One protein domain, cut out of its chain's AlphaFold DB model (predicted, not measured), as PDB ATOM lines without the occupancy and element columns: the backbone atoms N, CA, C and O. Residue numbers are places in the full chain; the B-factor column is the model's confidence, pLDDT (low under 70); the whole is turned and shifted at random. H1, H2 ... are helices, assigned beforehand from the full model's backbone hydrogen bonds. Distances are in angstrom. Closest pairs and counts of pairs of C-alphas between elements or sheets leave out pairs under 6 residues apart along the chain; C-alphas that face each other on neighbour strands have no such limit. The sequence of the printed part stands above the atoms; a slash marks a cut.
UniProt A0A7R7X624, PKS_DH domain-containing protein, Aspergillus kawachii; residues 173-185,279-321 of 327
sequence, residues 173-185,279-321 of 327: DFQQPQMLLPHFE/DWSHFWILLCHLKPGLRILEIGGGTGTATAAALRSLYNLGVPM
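What this domain is: This is residues 173 to 185 and 279 to 321 of the 327 residues of the protein "PKS_DH domain-containing protein" of Aspergillus kawachii (UniProt A0A7R7X624). Two helices, H2 and H3, meet near their ends in a V, and the long loop of residues 291 to 304 swings from the far end of H2 to the far end of H3. The short H1 is on the other side of H2 from H3. The 56 printed residues hold H1, H2, H3 in that order and no named strand: all helix, with 23 residues in helices. It is only just compact, close to loose, with a radius of gyration of the C-alphas of 12.0 A and spans of 29 by 29 by 22 A.

Where its parts are: Find C-alpha 177 at (43.702, 47.556, -20.766), where H1, residues 177 to 180, begins. H2, residues 281 to 290, runs 14.3 A from (47.906, 35.138, -19.605). H3, residues 305 to 313, runs 12.7 A to (48.191, 30.338, -20.284).

How they stand to each other: H1 and H2 only just touch, with 3 pairs of C-alphas within 8 A, the closest Leu 180 and Phe 283 at 4.8 A. H2 and H3 touch, closest at the C-alphas of Ser 281 and Ser 313, 4.9 A, at a steep tilt of 61 degrees, the same way. H1 and H3 are apart. In H2 and H3 every O i to N i+4 pair is within hydrogen-bond range; H1 is too short for one.

The domain as a whole: The C-alphas of Glu 185 and Gly 293 are farthest apart, 34.1 A. Residues 186 to 278 are not printed, a gap of 12.2 A between C-alphas 185 and 279. H2 to H3 is a long link. No printed residue is under 70 in pLDDT.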
ATOM      1  N   ASP A 173      35.565  43.394 -18.419       92.44
ATOM      2  CA  ASP A 173      35.096  44.697 -18.904       92.44
ATOM      3  C   ASP A 173      35.429  45.839 -17.926       92.44
ATOM      4  O   ASP A 173      35.417  47.012 -18.296       92.44
ATOM      5  N   PHE A 174      35.772  45.501 -16.678       94.81
ATOM      6  CA  PHE A 174      36.161  46.454 -15.637       94.81
ATOM      7  C   PHE A 174      37.675  46.484 -15.384       94.81
ATOM      8  O   PHE A 174      38.130  47.180 -14.473       94.81
ATOM      9  N   GLN A 175      38.469  45.727 -16.150       93.69
ATOM     10  CA  GLN A 175      39.925  45.773 -16.051       93.69
ATOM     11  C   GLN A 175      40.502  46.901 -16.902       93.69
ATOM     12  O   GLN A 175      40.020  47.209 -17.991       93.69
ATOM     13  N   GLN A 176      41.595  47.498 -16.425       92.25
ATOM     14  CA  GLN A 176      42.361  48.436 -17.237       92.25
ATOM     15  C   GLN A 176      43.042  47.679 -18.392       92.25
ATOM     16  O   GLN A 176      43.608  46.607 -18.149       92.25
ATOM     17  N   PRO A 177      43.058  48.215 -19.628       89.12
ATOM     18  CA  PRO A 177      43.702  47.556 -20.766       89.12
ATOM     19  C   PRO A 177      45.162  47.166 -20.507       89.12
ATOM     20  O   PRO A 177      45.590  46.100 -20.932       89.12
ATOM     21  N   GLN A 178      45.895  47.976 -19.739       89.38
ATOM     22  CA  GLN A 178      47.287  47.730 -19.355       89.38
ATOM     23  C   GLN A 178      47.444  46.548 -18.388       89.38
ATOM     24  O   GLN A 178      48.526  45.995 -18.279       89.38
ATOM     25  N   MET A 179      46.391  46.149 -17.673       87.69
ATOM     26  CA  MET A 179      46.412  44.950 -16.823       87.69
ATOM     27  C   MET A 179      46.062  43.691 -17.618       87.69
ATOM     28  O   MET A 179      46.534  42.603 -17.298       87.69
ATOM     29  N   LEU A 180      45.224  43.830 -18.651       90.12
ATOM     30  CA  LEU A 180      44.879  42.737 -19.564       90.12
ATOM     31  C   LEU A 180      46.037  42.411 -20.507       90.12
ATOM     32  O   LEU A 180      46.321  41.241 -20.755       90.12
ATOM     33  N   LEU A 181      46.677  43.460 -21.020       88.00
ATOM     34  CA  LEU A 181      47.789  43.429 -21.954       88.00
ATOM     35  C   LEU A 181      48.899  44.327 -21.381       88.00
ATOM     36  O   LEU A 181      48.931  45.524 -21.689       88.00
ATOM     37  N   PRO A 182      49.758  43.786 -20.495       84.50
ATOM     38  CA  PRO A 182      50.831  44.544 -19.867       84.50
ATOM     39  C   PRO A 182      51.723  45.212 -20.899       84.50
ATOM     40  O   PRO A 182      52.080  44.628 -21.924       84.50
ATOM     41  N   HIS A 183      52.068  46.467 -20.610       78.88
ATOM     42  CA  HIS A 183      53.007  47.203 -21.432       78.88
ATOM     43  C   HIS A 183      54.377  46.539 -21.359       78.88
ATOM     44  O   HIS A 183      54.832  46.130 -20.289       78.88
ATOM     45  N   PHE A 184      55.026  46.457 -22.511       82.81
ATOM     46  CA  PHE A 184      56.382  45.971 -22.602       82.81
ATOM     47  C   PHE A 184      57.361  47.141 -22.476       82.81
ATOM     48  O   PHE A 184      57.342  48.052 -23.301       82.81
ATOM     49  N   GLU A 185      58.223  47.118 -21.459       82.75
ATOM     50  CA  GLU A 185      59.290  48.109 -21.323       82.75
ATOM     51  C   GLU A 185      60.502  47.726 -22.179       82.75
ATOM     52  O   GLU A 185      61.128  46.682 -21.988       82.75
ATOM     53  N   ASP A 279      52.805  39.115 -22.825       87.38
ATOM     54  CA  ASP A 279      52.019  38.310 -21.893       87.38
ATOM     55  C   ASP A 279      50.519  38.501 -22.151       87.38
ATOM     56  O   ASP A 279      49.979  39.600 -22.050       87.38
ATOM     57  N   TRP A 280      49.837  37.408 -22.490       89.00
ATOM     58  CA  TRP A 280      48.382  37.366 -22.674       89.00
ATOM     59  C   TRP A 280      47.674  36.573 -21.578       89.00
ATOM     60  O   TRP A 280      46.476  36.305 -21.682       89.00
ATOM     61  N   SER A 281      48.407  36.117 -20.563       89.25
ATOM     62  CA  SER A 281      47.906  35.138 -19.605       89.25
ATOM     63  C   SER A 281      46.695  35.657 -18.844       89.25
ATOM     64  O   SER A 281      45.674  34.970 -18.765       89.25
ATOM     65  N   HIS A 282      46.769  36.897 -18.361       90.94
ATOM     66  CA  HIS A 282      45.683  37.524 -17.625       90.94
ATOM     67  C   HIS A 282      44.426  37.677 -18.489       90.94
ATOM     68  O   HIS A 282      43.344  37.241 -18.084       90.94
ATOM     69  N   PHE A 283      44.585  38.199 -19.708       92.44
ATOM     70  CA  PHE A 283      43.505  38.309 -20.686       92.44
ATOM     71  C   PHE A 283      42.837  36.954 -20.966       92.44
ATOM     72  O   PHE A 283      41.618  36.833 -20.838       92.44
ATOM     73  N   TRP A 284      43.617  35.915 -21.285       91.25
ATOM     74  CA  TRP A 284      43.084  34.585 -21.592       91.25
ATOM     75  C   TRP A 284      42.339  33.958 -20.414       91.25
ATOM     76  O   TRP A 284      41.270  33.377 -20.601       91.25
ATOM     77  N   ILE A 285      42.875  34.092 -19.199       90.31
ATOM     78  CA  ILE A 285      42.243  33.555 -17.991       90.31
ATOM     79  C   ILE A 285      40.883  34.212 -17.756       90.31
ATOM     80  O   ILE A 285      39.906  33.500 -17.513       90.31
ATOM     81  N   LEU A 286      40.800  35.542 -17.842       92.69
ATOM     82  CA  LEU A 286      39.540  36.253 -17.635       92.69
ATOM     83  C   LEU A 286      38.538  35.980 -18.759       92.69
ATOM     84  O   LEU A 286      37.370  35.717 -18.477       92.69
ATOM     85  N   LEU A 287      38.986  35.942 -20.015       91.81
ATOM     86  CA  LEU A 287      38.122  35.653 -21.158       91.81
ATOM     87  C   LEU A 287      37.499  34.250 -21.065       91.81
ATOM     88  O   LEU A 287      36.301  34.078 -21.300       91.81
ATOM     89  N   CYS A 288      38.291  33.242 -20.691       89.50
ATOM     90  CA  CYS A 288      37.797  31.878 -20.506       89.50
ATOM     91  C   CYS A 288      36.932  31.720 -19.251       89.50
ATOM     92  O   CYS A 288      36.040  30.871 -19.241       89.50
ATOM     93  N   HIS A 289      37.161  32.534 -18.217       88.88
ATOM     94  CA  HIS A 289      36.288  32.584 -17.043       88.88
ATOM     95  C   HIS A 289      34.920  33.190 -17.393       88.88
ATOM     96  O   HIS A 289      33.896  32.585 -17.075       88.88
ATOM     97  N   LEU A 290      34.903  34.297 -18.144       91.75
ATOM     98  CA  LEU A 290      33.683  34.950 -18.626       91.75
ATOM     99  C   LEU A 290      32.893  34.060 -19.599       91.75
ATOM    100  O   LEU A 290      31.664  33.992 -19.534       91.75
ATOM    101  N   LYS A 291      33.584  33.361 -20.512       90.62
ATOM    102  CA  LYS A 291      32.952  32.532 -21.551       90.62
ATOM    103  C   LYS A 291      33.572  31.126 -21.633       90.62
ATOM    104  O   LYS A 291      34.293  30.829 -22.585       90.62
ATOM    105  N   PRO A 292      33.204  30.197 -20.729       85.12
ATOM    106  CA  PRO A 292      33.763  28.837 -20.704       85.12
ATOM    107  C   PRO A 292      33.469  27.997 -21.959       85.12
ATOM    108  O   PRO A 292      34.166  27.032 -22.251       85.12
ATOM    109  N   GLY A 293      32.415  28.347 -22.706       86.06
ATOM    110  CA  GLY A 293      32.051  27.713 -23.978       86.06
ATOM    111  C   GLY A 293      32.663  28.380 -25.213       86.06
ATOM    112  O   GLY A 293      32.166  28.154 -26.319       86.06
ATOM    113  N   LEU A 294      33.663  29.256 -25.046       88.56
ATOM    114  CA  LEU A 294      34.307  29.960 -26.153       88.56
ATOM    115  C   LEU A 294      34.895  28.956 -27.152       88.56
ATOM    116  O   LEU A 294      35.615  28.028 -26.792       88.56
ATOM    117  N   ARG A 295      34.576  29.163 -28.430       88.44
ATOM    118  CA  ARG A 295      35.135  28.401 -29.544       88.44
ATOM    119  C   ARG A 295      36.041  29.322 -30.331       88.44
ATOM    120  O   ARG A 295      35.565  30.303 -30.895       88.44
ATOM    121  N   ILE A 296      37.322  28.994 -30.341       86.25
ATOM    122  CA  ILE A 296      38.338  29.745 -31.065       86.25
ATOM    123  C   ILE A 296      38.633  28.975 -32.347       86.25
ATOM    124  O   ILE A 296      38.819  27.760 -32.300       86.25
ATOM    125  N   LEU A 297      38.592  29.674 -33.479       84.69
ATOM    126  CA  LEU A 297      38.886  29.078 -34.779       84.69
ATOM    127  C   LEU A 297      40.394  28.885 -34.963       84.69
ATOM    128  O   LEU A 297      40.812  27.852 -35.467       84.69
ATOM    129  N   GLU A 298      41.184  29.858 -34.515       85.50
ATOM    130  CA  GLU A 298      42.630  29.893 -34.708       85.50
ATOM    131  C   GLU A 298      43.290  30.750 -33.619       85.50
ATOM    132  O   GLU A 298      42.741  31.775 -33.208       85.50
ATOM    133  N   ILE A 299      44.461  30.321 -33.138       86.31
ATOM    134  CA  ILE A 299      45.320  31.110 -32.248       86.31
ATOM    135  C   ILE A 299      46.708  31.179 -32.868       86.31
ATOM    136  O   ILE A 299      47.507  30.255 -32.709       86.31
ATOM    137  N   GLY A 300      46.997  32.297 -33.533       80.31
ATOM    138  CA  GLY A 300      48.223  32.473 -34.308       80.31
ATOM    139  C   GLY A 300      48.281  31.574 -35.547       80.31
ATOM    140  O   GLY A 300      47.441  30.704 -35.729       80.31
ATOM    141  N   GLY A 301      49.311  31.774 -36.369       78.19
ATOM    142  CA  GLY A 301      49.582  30.983 -37.569       78.19
ATOM    143  C   GLY A 301      51.080  30.705 -37.732       78.19
ATOM    144  O   GLY A 301      51.906  31.196 -36.959       78.19
ATOM    145  N   GLY A 302      51.450  29.899 -38.728       78.06
ATOM    146  CA  GLY A 302      52.854  29.607 -39.035       78.06
ATOM    147  C   GLY A 302      53.491  28.587 -38.083       78.06
ATOM    148  O   GLY A 302      53.119  27.419 -38.092       78.06
ATOM    149  N   THR A 303      54.475  29.003 -37.276       81.00
ATOM    150  CA  THR A 303      55.343  28.101 -36.482       81.00
ATOM    151  C   THR A 303      54.701  27.541 -35.205       81.00
ATOM    152  O   THR A 303      55.337  26.771 -34.487       81.00
ATOM    153  N   GLY A 304      53.469  27.941 -34.872       86.25
ATOM    154  CA  GLY A 304      52.744  27.479 -33.676       86.25
ATOM    155  C   GLY A 304      53.226  28.082 -32.347       86.25
ATOM    156  O   GLY A 304      52.761  27.687 -31.277       86.25
ATOM    157  N   THR A 305      54.141  29.055 -32.376       88.00
ATOM    158  CA  THR A 305      54.727  29.653 -31.167       88.00
ATOM    159  C   THR A 305      53.692  30.406 -30.324       88.00
ATOM    160  O   THR A 305      53.584  30.167 -29.118       88.00
ATOM    161  N   ALA A 306      52.893  31.272 -30.954       86.94
ATOM    162  CA  ALA A 306      51.825  32.013 -30.280       86.94
ATOM    163  C   ALA A 306      50.753  31.065 -29.724       86.94
ATOM    164  O   ALA A 306      50.304  31.215 -28.586       86.94
ATOM    165  N   THR A 307      50.412  30.027 -30.495       90.25
ATOM    166  CA  THR A 307      49.518  28.948 -30.069       90.25
ATOM    167  C   THR A 307      50.025  28.288 -28.791       90.25
ATOM    168  O   THR A 307      49.289  28.175 -27.813       90.25
ATOM    169  N   ALA A 308      51.299  27.885 -28.762       88.75
ATOM    170  CA  ALA A 308      51.896  27.243 -27.600       88.75
ATOM    171  C   ALA A 308      51.882  28.159 -26.364       88.75
ATOM    172  O   ALA A 308      51.577  27.694 -25.264       88.75
ATOM    173  N   ALA A 309      52.169  29.453 -26.531       88.69
ATOM    174  CA  ALA A 309      52.134  30.431 -25.443       88.69
ATOM    175  C   ALA A 309      50.716  30.649 -24.885       88.69
ATOM    176  O   ALA A 309      50.511  30.625 -23.666       88.69
ATOM    177  N   ALA A 310      49.718  30.776 -25.762       89.50
ATOM    178  CA  ALA A 310      48.320  30.892 -25.360       89.50
ATOM    179  C   ALA A 310      47.833  29.627 -24.638       89.50
ATOM    180  O   ALA A 310      47.276  29.715 -23.546       89.50
ATOM    181  N   LEU A 311      48.108  28.436 -25.181       89.38
ATOM    182  CA  LEU A 311      47.694  27.173 -24.563       89.38
ATOM    183  C   LEU A 311      48.324  26.962 -23.181       89.38
ATOM    184  O   LEU A 311      47.647  26.449 -22.293       89.38
ATOM    185  N   ARG A 312      49.578  27.389 -22.966       88.00
ATOM    186  CA  ARG A 312      50.215  27.374 -21.633       88.00
ATOM    187  C   ARG A 312      49.493  28.276 -20.635       88.00
ATOM    188  O   ARG A 312      49.385  27.916 -19.468       88.00
ATOM    189  N   SER A 313      48.975  29.408 -21.102       87.81
ATOM    190  CA  SER A 313      48.191  30.338 -20.284       87.81
ATOM    191  C   SER A 313      46.793  29.810 -19.952       87.81
ATOM    192  O   SER A 313      46.201  30.181 -18.942       87.81
ATOM    193  N   LEU A 314      46.263  28.900 -20.773       88.25
ATOM    194  CA  LEU A 314      44.944  28.293 -20.604       88.25
ATOM    195  C   LEU A 314      44.954  27.093 -19.646       88.25
ATOM    196  O   LEU A 314      44.337  26.059 -19.914       88.25
ATOM    197  N   TYR A 315      45.625  27.239 -18.507       85.12
ATOM    198  CA  TYR A 315      45.631  26.266 -17.419       85.12
ATOM    199  C   TYR A 315      45.176  26.925 -16.122       85.12
ATOM    200  O   TYR A 315      45.682  27.969 -15.720       85.12
ATOM    201  N   ASN A 316      44.242  26.283 -15.427       76.69
ATOM    202  CA  ASN A 316      43.788  26.709 -14.113       76.69
ATOM    203  C   ASN A 316      43.880  25.529 -13.145       76.69
ATOM    204  O   ASN A 316      43.316  24.467 -13.406       76.69
ATOM    205  N   LEU A 317      44.622  25.697 -12.047       75.56
ATOM    206  CA  LEU A 317      44.871  24.641 -11.052       75.56
ATOM    207  C   LEU A 317      45.357  23.311 -11.670       75.56
ATOM    208  O   LEU A 317      44.935  22.232 -11.266       75.56
ATOM    209  N   GLY A 318      46.218  23.386 -12.691       75.62
ATOM    210  CA  GLY A 318      46.748  22.207 -13.390       75.62
ATOM    211  C   GLY A 318      45.764  21.525 -14.351       75.62
ATOM    212  O   GLY A 318      46.114  20.522 -14.972       75.62
ATOM    213  N   VAL A 319      44.556  22.069 -14.520       78.62
ATOM    214  CA  VAL A 319      43.556  21.585 -15.474       78.62
ATOM    215  C   VAL A 319      43.506  22.537 -16.674       78.62
ATOM    216  O   VAL A 319      43.389  23.749 -16.477       78.62
ATOM    217  N   PRO A 320      43.592  22.035 -17.917       84.25
ATOM    218  CA  PRO A 320      43.418  22.884 -19.086       84.25
ATOM    219  C   PRO A 320      41.997  23.452 -19.118       84.25
ATOM    220  O   PRO A 320      41.020  22.733 -18.897       84.25
ATOM    221  N   MET A 321      41.876  24.734 -19.445       85.00
ATOM    222  CA  MET A 321      40.592  25.416 -19.646       85.00
ATOM    223  C   MET A 321      40.010  25.185 -21.052       85.00
ATOM    224  O   MET A 321      39.032  25.816 -21.436       85.00
TER     225      MET A 321